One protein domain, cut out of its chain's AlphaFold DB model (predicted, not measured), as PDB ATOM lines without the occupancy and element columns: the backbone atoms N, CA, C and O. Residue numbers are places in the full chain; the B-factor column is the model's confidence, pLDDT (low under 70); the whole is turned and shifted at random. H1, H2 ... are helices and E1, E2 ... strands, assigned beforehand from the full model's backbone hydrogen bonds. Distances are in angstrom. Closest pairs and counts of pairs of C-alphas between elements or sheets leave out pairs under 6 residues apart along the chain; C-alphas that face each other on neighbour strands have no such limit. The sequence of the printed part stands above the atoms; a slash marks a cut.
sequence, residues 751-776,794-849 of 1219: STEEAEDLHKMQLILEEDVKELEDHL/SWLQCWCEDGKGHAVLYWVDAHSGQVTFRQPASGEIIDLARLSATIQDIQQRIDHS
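What this domain is: This is residues 751 to 776 and 794 to 849 of the 1219 residues of an uncharacterized protein of Symbiodinium microadriaticum (UniProt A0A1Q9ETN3). A small three-stranded sheet has the long helix H1 across one face, while H2 runs out from the end of E3, and residues 843 to 849, of which 843 to 847 belong to H2, stick out. The 82 printed residues include H1, E1, E2, E3, H2 in chain order; the class is mixed, helices and strands. The mixed sheet runs E2 E1 E3; the whole is loose, radius of gyration of the C-alphas 14.8 A, spanning 40 by 32 by 24 A.

Where its parts are: Find E1 at residues 794 to 801, 23.1 A, E2 at 807 to 813, 19.3 A, and E3 at 828 to 831, 9.7 A. H1, residues 752 to 776, runs 35.6 A from C-alpha 752 at (-9.994, 30.228, 26.809). H2, residues 832 to 847, runs 22.1 A to C-alpha 847 at (-10.756, 14.094, 18.241).

How they stand to each other: E1 and E2 form an antiparallel hairpin, N 798 to O 810 2.9 A; E1 and E3 are parallel, N 795 to O 828 2.8 A. H1 is on the sheet, making two layers, a helix on one face; its closest C-alphas to E1 are Asp 768 and Ser 794, 7.4 A. H2 only grazes the sheet, touching E1 at C-alphas 797 and 832, 6.0 A. In H1 and H2 every O i to N i+4 pair is within hydrogen-bond range.

The domain as a whole: Residues 777 to 793 are not printed, a 16.3 A gap between C-alphas 776 and 794. E2 to E3 is a long link; no printed residue is under 70 in pLDDT.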
ATOM      1  N   SER A 751      -8.708  25.812  25.234       90.38
ATOM      2  CA  SER A 751      -8.345  26.802  26.251       90.38
ATOM      3  C   SER A 751      -9.051  28.129  25.948       90.38
ATOM      4  O   SER A 751      -9.365  28.433  24.798       90.38
ATOM      5  N   THR A 752      -9.328  28.927  26.981       87.94
ATOM      6  CA  THR A 752      -9.994  30.228  26.809       87.94
ATOM      7  C   THR A 752      -9.221  31.151  25.865       87.94
ATOM      8  O   THR A 752      -9.843  31.866  25.090       87.94
ATOM      9  N   GLU A 753      -7.887  31.076  25.890       89.31
ATOM     10  CA  GLU A 753      -6.988  31.823  25.002       89.31
ATOM     11  C   GLU A 753      -7.092  31.331  23.549       89.31
ATOM     12  O   GLU A 753      -7.326  32.129  22.649       89.31
ATOM     13  N   GLU A 754      -7.064  30.013  23.306       89.69
ATOM     14  CA  GLU A 754      -7.260  29.456  21.955       89.69
ATOM     15  C   GLU A 754      -8.651  29.759  21.387       89.69
ATOM     16  O   GLU A 754      -8.791  29.989  20.187       89.69
ATOM     17  N   ALA A 755      -9.690  29.742  22.225       87.94
ATOM     18  CA  ALA A 755     -11.047  30.076  21.809       87.94
ATOM     19  C   ALA A 755     -11.171  31.559  21.421       87.94
ATOM     20  O   ALA A 755     -11.823  31.876  20.425       87.94
ATOM     21  N   GLU A 756     -10.524  32.455  22.171       90.38
ATOM     22  CA  GLU A 756     -10.473  33.890  21.876       90.38
ATOM     23  C   GLU A 756      -9.663  34.173  20.600       90.38
ATOM     24  O   GLU A 756     -10.140  34.888  19.715       90.38
ATOM     25  N   ASP A 757      -8.507  33.527  20.439       89.12
ATOM     26  CA  ASP A 757      -7.669  33.630  19.243       89.12
ATOM     27  C   ASP A 757      -8.381  33.101  17.993       89.12
ATOM     28  O   ASP A 757      -8.358  33.739  16.937       89.12
ATOM     29  N   LEU A 758      -9.061  31.953  18.093       89.38
ATOM     30  CA  LEU A 758      -9.856  31.399  16.995       89.38
ATOM     31  C   LEU A 758     -11.040  32.295  16.644       89.38
ATOM     32  O   LEU A 758     -11.357  32.435  15.463       89.38
ATOM     33  N   HIS A 759     -11.679  32.913  17.639       90.25
ATOM     34  CA  HIS A 759     -12.762  33.859  17.404       90.25
ATOM     35  C   HIS A 759     -12.255  35.124  16.701       90.25
ATOM     36  O   HIS A 759     -12.854  35.565  15.721       90.25
ATOM     37  N   LYS A 760     -11.108  35.661  17.127       91.56
ATOM     38  CA  LYS A 760     -10.468  36.812  16.482       91.56
ATOM     39  C   LYS A 760     -10.049  36.497  15.043       91.56
ATOM     40  O   LYS A 760     -10.354  37.272  14.141       91.56
ATOM     41  N   MET A 761      -9.437  35.334  14.807       89.38
ATOM     42  CA  MET A 761      -9.107  34.854  13.458       89.38
ATOM     43  C   MET A 761     -10.356  34.630  12.598       89.38
ATOM     44  O   MET A 761     -10.325  34.889  11.397       89.38
ATOM     45  N   GLN A 762     -11.458  34.159  13.190       93.12
ATOM     46  CA  GLN A 762     -12.729  34.007  12.486       93.12
ATOM     47  C   GLN A 762     -13.272  35.362  12.027       93.12
ATOM     48  O   GLN A 762     -13.716  35.451  10.888       93.12
ATOM     49  N   LEU A 763     -13.239  36.386  12.885       92.44
ATOM     50  CA  LEU A 763     -13.736  37.723  12.555       92.44
ATOM     51  C   LEU A 763     -12.936  38.360  11.415       92.44
ATOM     52  O   LEU A 763     -13.543  38.779  10.435       92.44
ATOM     53  N   ILE A 764     -11.601  38.336  11.505       91.06
ATOM     54  CA  ILE A 764     -10.710  38.881  10.464       91.06
ATOM     55  C   ILE A 764     -10.958  38.167   9.129       91.06
ATOM     56  O   ILE A 764     -11.224  38.796   8.111       91.06
ATOM     57  N   LEU A 765     -10.983  36.828   9.136       91.88
ATOM     58  CA  LEU A 765     -11.199  36.064   7.909       91.88
ATOM     59  C   LEU A 765     -12.618  36.232   7.342       91.88
ATOM     60  O   LEU A 765     -12.799  36.147   6.131       91.88
ATOM     61  N   GLU A 766     -13.648  36.401   8.177       92.00
ATOM     62  CA  GLU A 766     -15.018  36.650   7.704       92.00
ATOM     63  C   GLU A 766     -15.162  38.026   7.045       92.00
ATOM     64  O   GLU A 766     -15.913  38.135   6.072       92.00
ATOM     65  N   GLU A 767     -14.437  39.034   7.532       92.81
ATOM     66  CA  GLU A 767     -14.355  40.364   6.925       92.81
ATOM     67  C   GLU A 767     -13.659  40.296   5.556       92.81
ATOM     68  O   GLU A 767     -14.293  40.602   4.545       92.81
ATOM     69  N   ASP A 768     -12.453  39.724   5.486       90.06
ATOM     70  CA  ASP A 768     -11.695  39.583   4.230       90.06
ATOM     71  C   ASP A 768     -12.419  38.716   3.182       90.06
ATOM     72  O   ASP A 768     -12.391  38.987   1.980       90.06
ATOM     73  N   VAL A 769     -13.096  37.644   3.617       90.31
ATOM     74  CA  VAL A 769     -13.900  36.796   2.719       90.31
ATOM     75  C   VAL A 769     -15.085  37.570   2.159       90.31
ATOM     76  O   VAL A 769     -15.460  37.329   1.013       90.31
ATOM     77  N   LYS A 770     -15.694  38.459   2.948       89.81
ATOM     78  CA  LYS A 770     -16.836  39.257   2.512       89.81
ATOM     79  C   LYS A 770     -16.411  40.325   1.505       89.81
ATOM     80  O   LYS A 770     -17.069  40.441   0.477       89.81
ATOM     81  N   GLU A 771     -15.301  41.018   1.743       89.06
ATOM     82  CA  GLU A 771     -14.756  41.991   0.783       89.06
ATOM     83  C   GLU A 771     -14.400  41.329  -0.556       89.06
ATOM     84  O   GLU A 771     -14.810  41.795  -1.623       89.06
ATOM     85  N   LEU A 772     -13.760  40.155  -0.504       87.62
ATOM     86  CA  LEU A 772     -13.447  39.377  -1.700       87.62
ATOM     87  C   LEU A 772     -14.711  38.830  -2.399       87.62
ATOM     88  O   LEU A 772     -14.735  38.703  -3.626       87.62
ATOM     89  N   GLU A 773     -15.773  38.496  -1.649       88.62
ATOM     90  CA  GLU A 773     -17.077  38.084  -2.197       88.62
ATOM     91  C   GLU A 773     -17.751  39.229  -2.957       88.62
ATOM     92  O   GLU A 773     -18.221  39.017  -4.078       88.62
ATOM     93  N   ASP A 774     -17.761  40.426  -2.370       86.44
ATOM     94  CA  ASP A 774     -18.353  41.625  -2.962       86.44
ATOM     95  C   ASP A 774     -17.628  41.993  -4.269       86.44
ATOM     96  O   ASP A 774     -18.277  42.279  -5.281       86.44
ATOM     97  N   HIS A 775     -16.299  41.849  -4.314       81.06
ATOM     98  CA  HIS A 775     -15.517  42.063  -5.533       81.06
ATOM     99  C   HIS A 775     -15.778  41.030  -6.636       81.06
ATOM    100  O   HIS A 775     -15.857  41.385  -7.813       81.06
ATOM    101  N   LEU A 776     -15.938  39.750  -6.284       82.88
ATOM    102  CA  LEU A 776     -16.199  38.679  -7.255       82.88
ATOM    103  C   LEU A 776     -17.636  38.697  -7.815       82.88
ATOM    104  O   LEU A 776     -17.889  38.074  -8.850       82.88
ATOM    105  N   SER A 794      -5.147  43.800   3.413       91.06
ATOM    106  CA  SER A 794      -4.899  42.416   3.825       91.06
ATOM    107  C   SER A 794      -4.701  41.526   2.588       91.06
ATOM    108  O   SER A 794      -5.418  41.608   1.588       91.06
ATOM    109  N   TRP A 795      -3.689  40.662   2.628       94.06
ATOM    110  CA  TRP A 795      -3.323  39.776   1.525       94.06
ATOM    111  C   TRP A 795      -3.479  38.315   1.932       94.06
ATOM    112  O   TRP A 795      -2.809  37.826   2.840       94.06
ATOM    113  N   LEU A 796      -4.301  37.573   1.197       95.00
ATOM    114  CA  LEU A 796      -4.478  36.136   1.379       95.00
ATOM    115  C   LEU A 796      -3.367  35.381   0.643       95.00
ATOM    116  O   LEU A 796      -3.367  35.283  -0.588       95.00
ATOM    117  N   GLN A 797      -2.419  34.812   1.388       95.88
ATOM    118  CA  GLN A 797      -1.388  33.943   0.829       95.88
ATOM    119  C   GLN A 797      -1.970  32.555   0.556       95.88
ATOM    120  O   GLN A 797      -2.431  31.845   1.454       95.88
ATOM    121  N   CYS A 798      -1.906  32.159  -0.710       93.44
ATOM    122  CA  CYS A 798      -2.417  30.904  -1.231       93.44
ATOM    123  C   CYS A 798      -1.319  30.164  -2.001       93.44
ATOM    124  O   CYS A 798      -0.294  30.731  -2.384       93.44
ATOM    125  N   TRP A 799      -1.547  28.884  -2.275       91.81
ATOM    126  CA  TRP A 799      -0.702  28.112  -3.177       91.81
ATOM    127  C   TRP A 799      -1.561  27.357  -4.190       91.81
ATOM    128  O   TRP A 799      -2.711  27.004  -3.924       91.81
ATOM    129  N   CYS A 800      -1.020  27.140  -5.382       88.50
ATOM    130  CA  CYS A 800      -1.593  26.258  -6.393       88.50
ATOM    131  C   CYS A 800      -0.503  25.334  -6.924       88.50
ATOM    132  O   CYS A 800       0.662  25.709  -6.962       88.50
ATOM    133  N   GLU A 801      -0.859  24.126  -7.346       85.25
ATOM    134  CA  GLU A 801       0.076  23.304  -8.114       85.25
ATOM    135  C   GLU A 801       0.119  23.836  -9.547       85.25
ATOM    136  O   GLU A 801      -0.917  23.947 -10.211       85.25
ATOM    137  N   ASP A 802       1.311  24.161 -10.045       83.19
ATOM    138  CA  ASP A 802       1.497  24.274 -11.481       83.19
ATOM    139  C   ASP A 802       1.234  22.902 -12.135       83.19
ATOM    140  O   ASP A 802       1.206  21.854 -11.488       83.19
ATOM    141  N   GLY A 803       1.030  22.846 -13.448       71.06
ATOM    142  CA  GLY A 803       0.832  21.558 -14.136       71.06
ATOM    143  C   GLY A 803       2.088  20.688 -14.238       71.06
ATOM    144  O   GLY A 803       2.057  19.701 -14.970       71.06
ATOM    145  N   LYS A 804       3.172  21.027 -13.528       79.00
ATOM    146  CA  LYS A 804       4.299  20.131 -13.245       79.00
ATOM    147  C   LYS A 804       4.242  19.566 -11.815       79.00
ATOM    148  O   LYS A 804       5.096  18.755 -11.467       79.00
ATOM    149  N   GLY A 805       3.233  19.930 -11.021       78.88
ATOM    150  CA  GLY A 805       3.060  19.501  -9.634       78.88
ATOM    151  C   GLY A 805       3.893  20.300  -8.628       78.88
ATOM    152  O   GLY A 805       4.042  19.865  -7.489       78.88
ATOM    153  N   HIS A 806       4.469  21.442  -9.016       84.12
ATOM    154  CA  HIS A 806       5.167  22.329  -8.088       84.12
ATOM    155  C   HIS A 806       4.186  23.321  -7.469       84.12
ATOM    156  O   HIS A 806       3.427  23.978  -8.179       84.12
ATOM    157  N   ALA A 807       4.222  23.462  -6.145       85.69
ATOM    158  CA  ALA A 807       3.445  24.479  -5.450       85.69
ATOM    159  C   ALA A 807       3.989  25.880  -5.783       85.69
ATOM    160  O   ALA A 807       5.124  26.216  -5.446       85.69
ATOM    161  N   VAL A 808       3.173  26.693  -6.446       90.19
ATOM    162  CA  VAL A 808       3.419  28.106  -6.732       90.19
ATOM    163  C   VAL A 808       2.639  28.937  -5.723       90.19
ATOM    164  O   VAL A 808       1.424  28.787  -5.591       90.19
ATOM    165  N   LEU A 809       3.344  29.813  -5.009       93.56
ATOM    166  CA  LEU A 809       2.743  30.777  -4.091       93.56
ATOM    167  C   LEU A 809       2.185  31.973  -4.862       93.56
ATOM    168  O   LEU A 809       2.825  32.489  -5.781       93.56
ATOM    169  N   TYR A 810       0.999  32.414  -4.465       95.19
ATOM    170  CA  TYR A 810       0.390  33.650  -4.937       95.19
ATOM    171  C   TYR A 810      -0.344  34.339  -3.789       95.19
ATOM    172  O   TYR A 810      -0.792  33.693  -2.843       95.19
ATOM    173  N   TRP A 811      -0.461  35.656  -3.881       96.38
ATOM    174  CA  TRP A 811      -1.138  36.499  -2.907       96.38
ATOM    175  C   TRP A 811      -2.327  37.158  -3.586       96.38
ATOM    176  O   TRP A 811      -2.207  37.637  -4.716       96.38
ATOM    177  N   VAL A 812      -3.473  37.143  -2.913       94.75
ATOM    178  CA  VAL A 812      -4.698  37.800  -3.373       94.75
ATOM    179  C   VAL A 812      -5.015  38.916  -2.397       94.75
ATOM    180  O   VAL A 812      -5.195  38.643  -1.215       94.75
ATOM    181  N   ASP A 813      -5.049  40.151  -2.877       93.31
ATOM    182  CA  ASP A 813      -5.531  41.288  -2.095       93.31
ATOM    183  C   ASP A 813      -7.024  41.078  -1.806       93.31
ATOM    184  O   ASP A 813      -7.810  40.906  -2.745       93.31
ATOM    185  N   ALA A 814      -7.407  41.028  -0.529       88.62
ATOM    186  CA  ALA A 814      -8.794  40.802  -0.131       88.62
ATOM    187  C   ALA A 814      -9.708  41.940  -0.606       88.62
ATOM    188  O   ALA A 814     -10.851  41.685  -0.987       88.62
ATOM    189  N   HIS A 815      -9.169  43.163  -0.663       87.56
ATOM    190  CA  HIS A 815      -9.934  44.353  -0.985       87.56
ATOM    191  C   HIS A 815     -10.038  44.606  -2.482       87.56
ATOM    192  O   HIS A 815     -11.065  45.082  -2.921       87.56
ATOM    193  N   SER A 816      -9.003  44.323  -3.280       87.50
ATOM    194  CA  SER A 816      -9.029  44.602  -4.731       87.50
ATOM    195  C   SER A 816      -9.232  43.359  -5.602       87.50
ATOM    196  O   SER A 816      -9.443  43.463  -6.813       87.50
ATOM    197  N   GLY A 817      -9.111  42.161  -5.022       87.62
ATOM    198  CA  GLY A 817      -9.053  40.899  -5.760       87.62
ATOM    199  C   GLY A 817      -7.791  40.742  -6.619       87.62
ATOM    200  O   GLY A 817      -7.680  39.770  -7.377       87.62
ATOM    201  N   GLN A 818      -6.830  41.672  -6.531       91.12
ATOM    202  CA  GLN A 818      -5.613  41.642  -7.332       91.12
ATOM    203  C   GLN A 818      -4.736  40.456  -6.930       91.12
ATOM    204  O   GLN A 818      -4.411  40.254  -5.762       91.12
ATOM    205  N   VAL A 819      -4.303  39.686  -7.930       91.94
ATOM    206  CA  VAL A 819      -3.432  38.529  -7.717       91.94
ATOM    207  C   VAL A 819      -2.001  38.870  -8.090       91.94
ATOM    208  O   VAL A 819      -1.713  39.238  -9.230       91.94
ATOM    209  N   THR A 820      -1.088  38.689  -7.143       92.62
ATOM    210  CA  THR A 820       0.347  38.867  -7.352       92.62
ATOM    211  C   THR A 820       1.085  37.555  -7.085       92.62
ATOM    212  O   THR A 820       0.740  36.780  -6.199       92.62
ATOM    213  N   PHE A 821       2.114  37.270  -7.884       91.94
ATOM    214  CA  PHE A 821       3.009  36.114  -7.690       91.94
ATOM    215  C   PHE A 821       4.330  36.514  -7.017       91.94
ATOM    216  O   PHE A 821       5.268  35.724  -6.927       91.94
ATOM    217  N   ARG A 822       4.427  37.768  -6.576       91.00
ATOM    218  CA  ARG A 822       5.517  38.284  -5.751       91.00
ATOM    219  C   ARG A 822       4.912  38.719  -4.434       91.00
ATOM    220  O   ARG A 822       3.847  39.322  -4.446       91.00
ATOM    221  N   GLN A 823       5.605  38.435  -3.340       93.69
ATOM    222  CA  GLN A 823       5.147  38.831  -2.018       93.69
ATOM    223  C   GLN A 823       4.924  40.356  -1.979       93.69
ATOM    224  O   GLN A 823       5.828  41.096  -2.388       93.69
ATOM    225  N   PRO A 824       3.741  40.826  -1.543       92.19
ATOM    226  CA  PRO A 824       3.448  42.251  -1.439       92.19
ATOM    227  C   PRO A 824       4.404  42.912  -0.434       92.19
ATOM    228  O   PRO A 824       4.783  42.309   0.570       92.19
ATOM    229  N   ALA A 825       4.846  44.137  -0.733       85.69
ATOM    230  CA  ALA A 825       5.845  44.849   0.075       85.69
ATOM    231  C   ALA A 825       5.267  45.454   1.370       85.69
ATOM    232  O   ALA A 825       6.026  45.791   2.278       85.69
ATOM    233  N   SER A 826       3.943  45.594   1.446       84.12
ATOM    234  CA  SER A 826       3.179  46.153   2.564       84.12
ATOM    235  C   SER A 826       1.824  45.445   2.667       84.12
ATOM    236  O   SER A 826       1.326  44.951   1.656       84.12
ATOM    237  N   GLY A 827       1.242  45.414   3.867       85.19
ATOM    238  CA  GLY A 827      -0.037  44.757   4.152       85.19
ATOM    239  C   GLY A 827       0.088  43.544   5.077       85.19
ATOM    240  O   GLY A 827       1.157  42.936   5.196       85.19
ATOM    241  N   GLU A 828      -1.004  43.203   5.759       89.94
ATOM    242  CA  GLU A 828      -1.076  42.021   6.624       89.94
ATOM    243  C   GLU A 828      -1.261  40.767   5.762       89.94
ATOM    244  O   GLU A 828      -2.212  40.671   4.993       89.94
ATOM    245  N   ILE A 829      -0.340  39.802   5.851       92.94
ATOM    246  CA  ILE A 829      -0.408  38.567   5.059       92.94
ATOM    247  C   ILE A 829      -1.046  37.456   5.893       92.94
ATOM    248  O   ILE A 829      -0.449  36.973   6.856       92.94
ATOM    249  N   ILE A 830      -2.218  36.991   5.469       93.81
ATOM    250  CA  ILE A 830      -2.912  35.851   6.066       93.81
ATOM    251  C   ILE A 830      -2.560  34.591   5.278       93.81
ATOM    252  O   ILE A 830      -3.009  34.377   4.151       93.81
ATOM    253  N   ASP A 831      -1.750  33.728   5.886       94.12
ATOM    254  CA  ASP A 831      -1.382  32.432   5.313       94.12
ATOM    255  C   ASP A 831      -2.503  31.403   5.517       94.12
ATOM    256  O   ASP A 831      -2.629  30.779   6.576       94.12
ATOM    257  N   LEU A 832      -3.316  31.201   4.473       92.50
ATOM    258  CA  LEU A 832      -4.428  30.249   4.499       92.50
ATOM    259  C   LEU A 832      -3.954  28.800   4.677       92.50
ATOM    260  O   LEU A 832      -4.673  27.984   5.262       92.50
ATOM    261  N   ALA A 833      -2.751  28.458   4.204       88.56
ATOM    262  CA  ALA A 833      -2.204  27.115   4.360       88.56
ATOM    263  C   ALA A 833      -1.814  26.860   5.817       88.56
ATOM    264  O   ALA A 833      -2.176  25.823   6.382       88.56
ATOM    265  N   ARG A 834      -1.152  27.836   6.449       90.75
ATOM    266  CA  ARG A 834      -0.829  27.782   7.877       90.75
ATOM    267  C   ARG A 834      -2.092  27.743   8.733       90.75
ATOM    268  O   ARG A 834      -2.185  26.898   9.616       90.75
ATOM    269  N   LEU A 835      -3.086  28.579   8.432       91.06
ATOM    270  CA  LEU A 835      -4.357  28.598   9.158       91.06
ATOM    271  C   LEU A 835      -5.114  27.265   9.023       91.06
ATOM    272  O   LEU A 835      -5.605  26.725  10.014       91.06
ATOM    273  N   SER A 836      -5.144  26.672   7.823       89.75
ATOM    274  CA  SER A 836      -5.716  25.334   7.629       89.75
ATOM    275  C   SER A 836      -4.951  24.252   8.401       89.75
ATOM    276  O   SER A 836      -5.582  23.301   8.864       89.75
ATOM    277  N   ALA A 837      -3.624  24.352   8.521       89.00
ATOM    278  CA  ALA A 837      -2.823  23.405   9.294       89.00
ATOM    279  C   ALA A 837      -3.104  23.527  10.801       89.00
ATOM    280  O   ALA A 837      -3.347  22.511  11.450       89.00
ATOM    281  N   THR A 838      -3.181  24.751  11.336       89.31
ATOM    282  CA  THR A 838      -3.551  25.008  12.741       89.31
ATOM    283  C   THR A 838      -4.932  24.439  13.068       89.31
ATOM    284  O   THR A 838      -5.119  23.781  14.084       89.31
ATOM    285  N   ILE A 839      -5.901  24.620  12.170       88.44
ATOM    286  CA  ILE A 839      -7.252  24.063  12.319       88.44
ATOM    287  C   ILE A 839      -7.248  22.532  12.323       88.44
ATOM    288  O   ILE A 839      -7.984  21.921  13.094       88.44
ATOM    289  N   GLN A 840      -6.439  21.897  11.472       88.38
ATOM    290  CA  GLN A 840      -6.319  20.437  11.460       88.38
ATOM    291  C   GLN A 840      -5.684  19.905  12.745       88.38
ATOM    292  O   GLN A 840      -6.144  18.890  13.256       88.38
ATOM    293  N   ASP A 841      -4.681  20.599  13.277       90.56
ATOM    294  CA  ASP A 841      -4.054  20.255  14.553       90.56
ATOM    295  C   ASP A 841      -5.047  20.367  15.723       90.56
ATOM    296  O   ASP A 841      -5.189  19.440  16.520       90.56
ATOM    297  N   ILE A 842      -5.827  21.453  15.775       86.94
ATOM    298  CA  ILE A 842      -6.880  21.638  16.783       86.94
ATOM    299  C   ILE A 842      -7.969  20.563  16.653       86.94
ATOM    300  O   ILE A 842      -8.382  19.983  17.657       86.94
ATOM    301  N   GLN A 843      -8.390  20.231  15.427       87.25
ATOM    302  CA  GLN A 843      -9.345  19.146  15.191       87.25
ATOM    303  C   GLN A 843      -8.802  17.804  15.693       87.25
ATOM    304  O   GLN A 843      -9.523  17.078  16.369       87.25
ATOM    305  N   GLN A 844      -7.537  17.485  15.407       87.25
ATOM    306  CA  GLN A 844      -6.905  16.255  15.889       87.25
ATOM    307  C   GLN A 844      -6.836  16.216  17.418       87.25
ATOM    308  O   GLN A 844      -7.098  15.173  18.013       87.25
ATOM    309  N   ARG A 845      -6.542  17.346  18.075       87.69
ATOM    310  CA  ARG A 845      -6.539  17.439  19.543       87.69
ATOM    311  C   ARG A 845      -7.926  17.222  20.148       87.69
ATOM    312  O   ARG A 845      -8.038  16.523  21.155       87.69
ATOM    313  N   ILE A 846      -8.973  17.762  19.527       82.12
ATOM    314  CA  ILE A 846     -10.364  17.537  19.947       82.12
ATOM    315  C   ILE A 846     -10.761  16.070  19.739       82.12
ATOM    316  O   ILE A 846     -11.273  15.445  20.667       82.12
ATOM    317  N   ASP A 847     -10.453  15.494  18.573       78.69
ATOM    318  CA  ASP A 847     -10.756  14.094  18.241       78.69
ATOM    319  C   ASP A 847     -10.033  13.103  19.182       78.69
ATOM    320  O   ASP A 847     -10.530  12.005  19.436       78.69
ATOM    321  N   HIS A 848      -8.875  13.492  19.731       77.88
ATOM    322  CA  HIS A 848      -8.101  12.714  20.705       77.88
ATOM    323  C   HIS A 848      -8.388  13.064  22.177       77.88
ATOM    324  O   HIS A 848      -7.755  12.496  23.072       77.88
ATOM    325  N   SER A 849      -9.334  13.965  22.467       75.56
ATOM    326  CA  SER A 849      -9.666  14.340  23.844       75.56
ATOM    327  C   SER A 849     -10.353  13.178  24.588       75.56
ATOM    328  O   SER A 849     -11.339  12.629  24.092       75.56
TER     329      SER A 849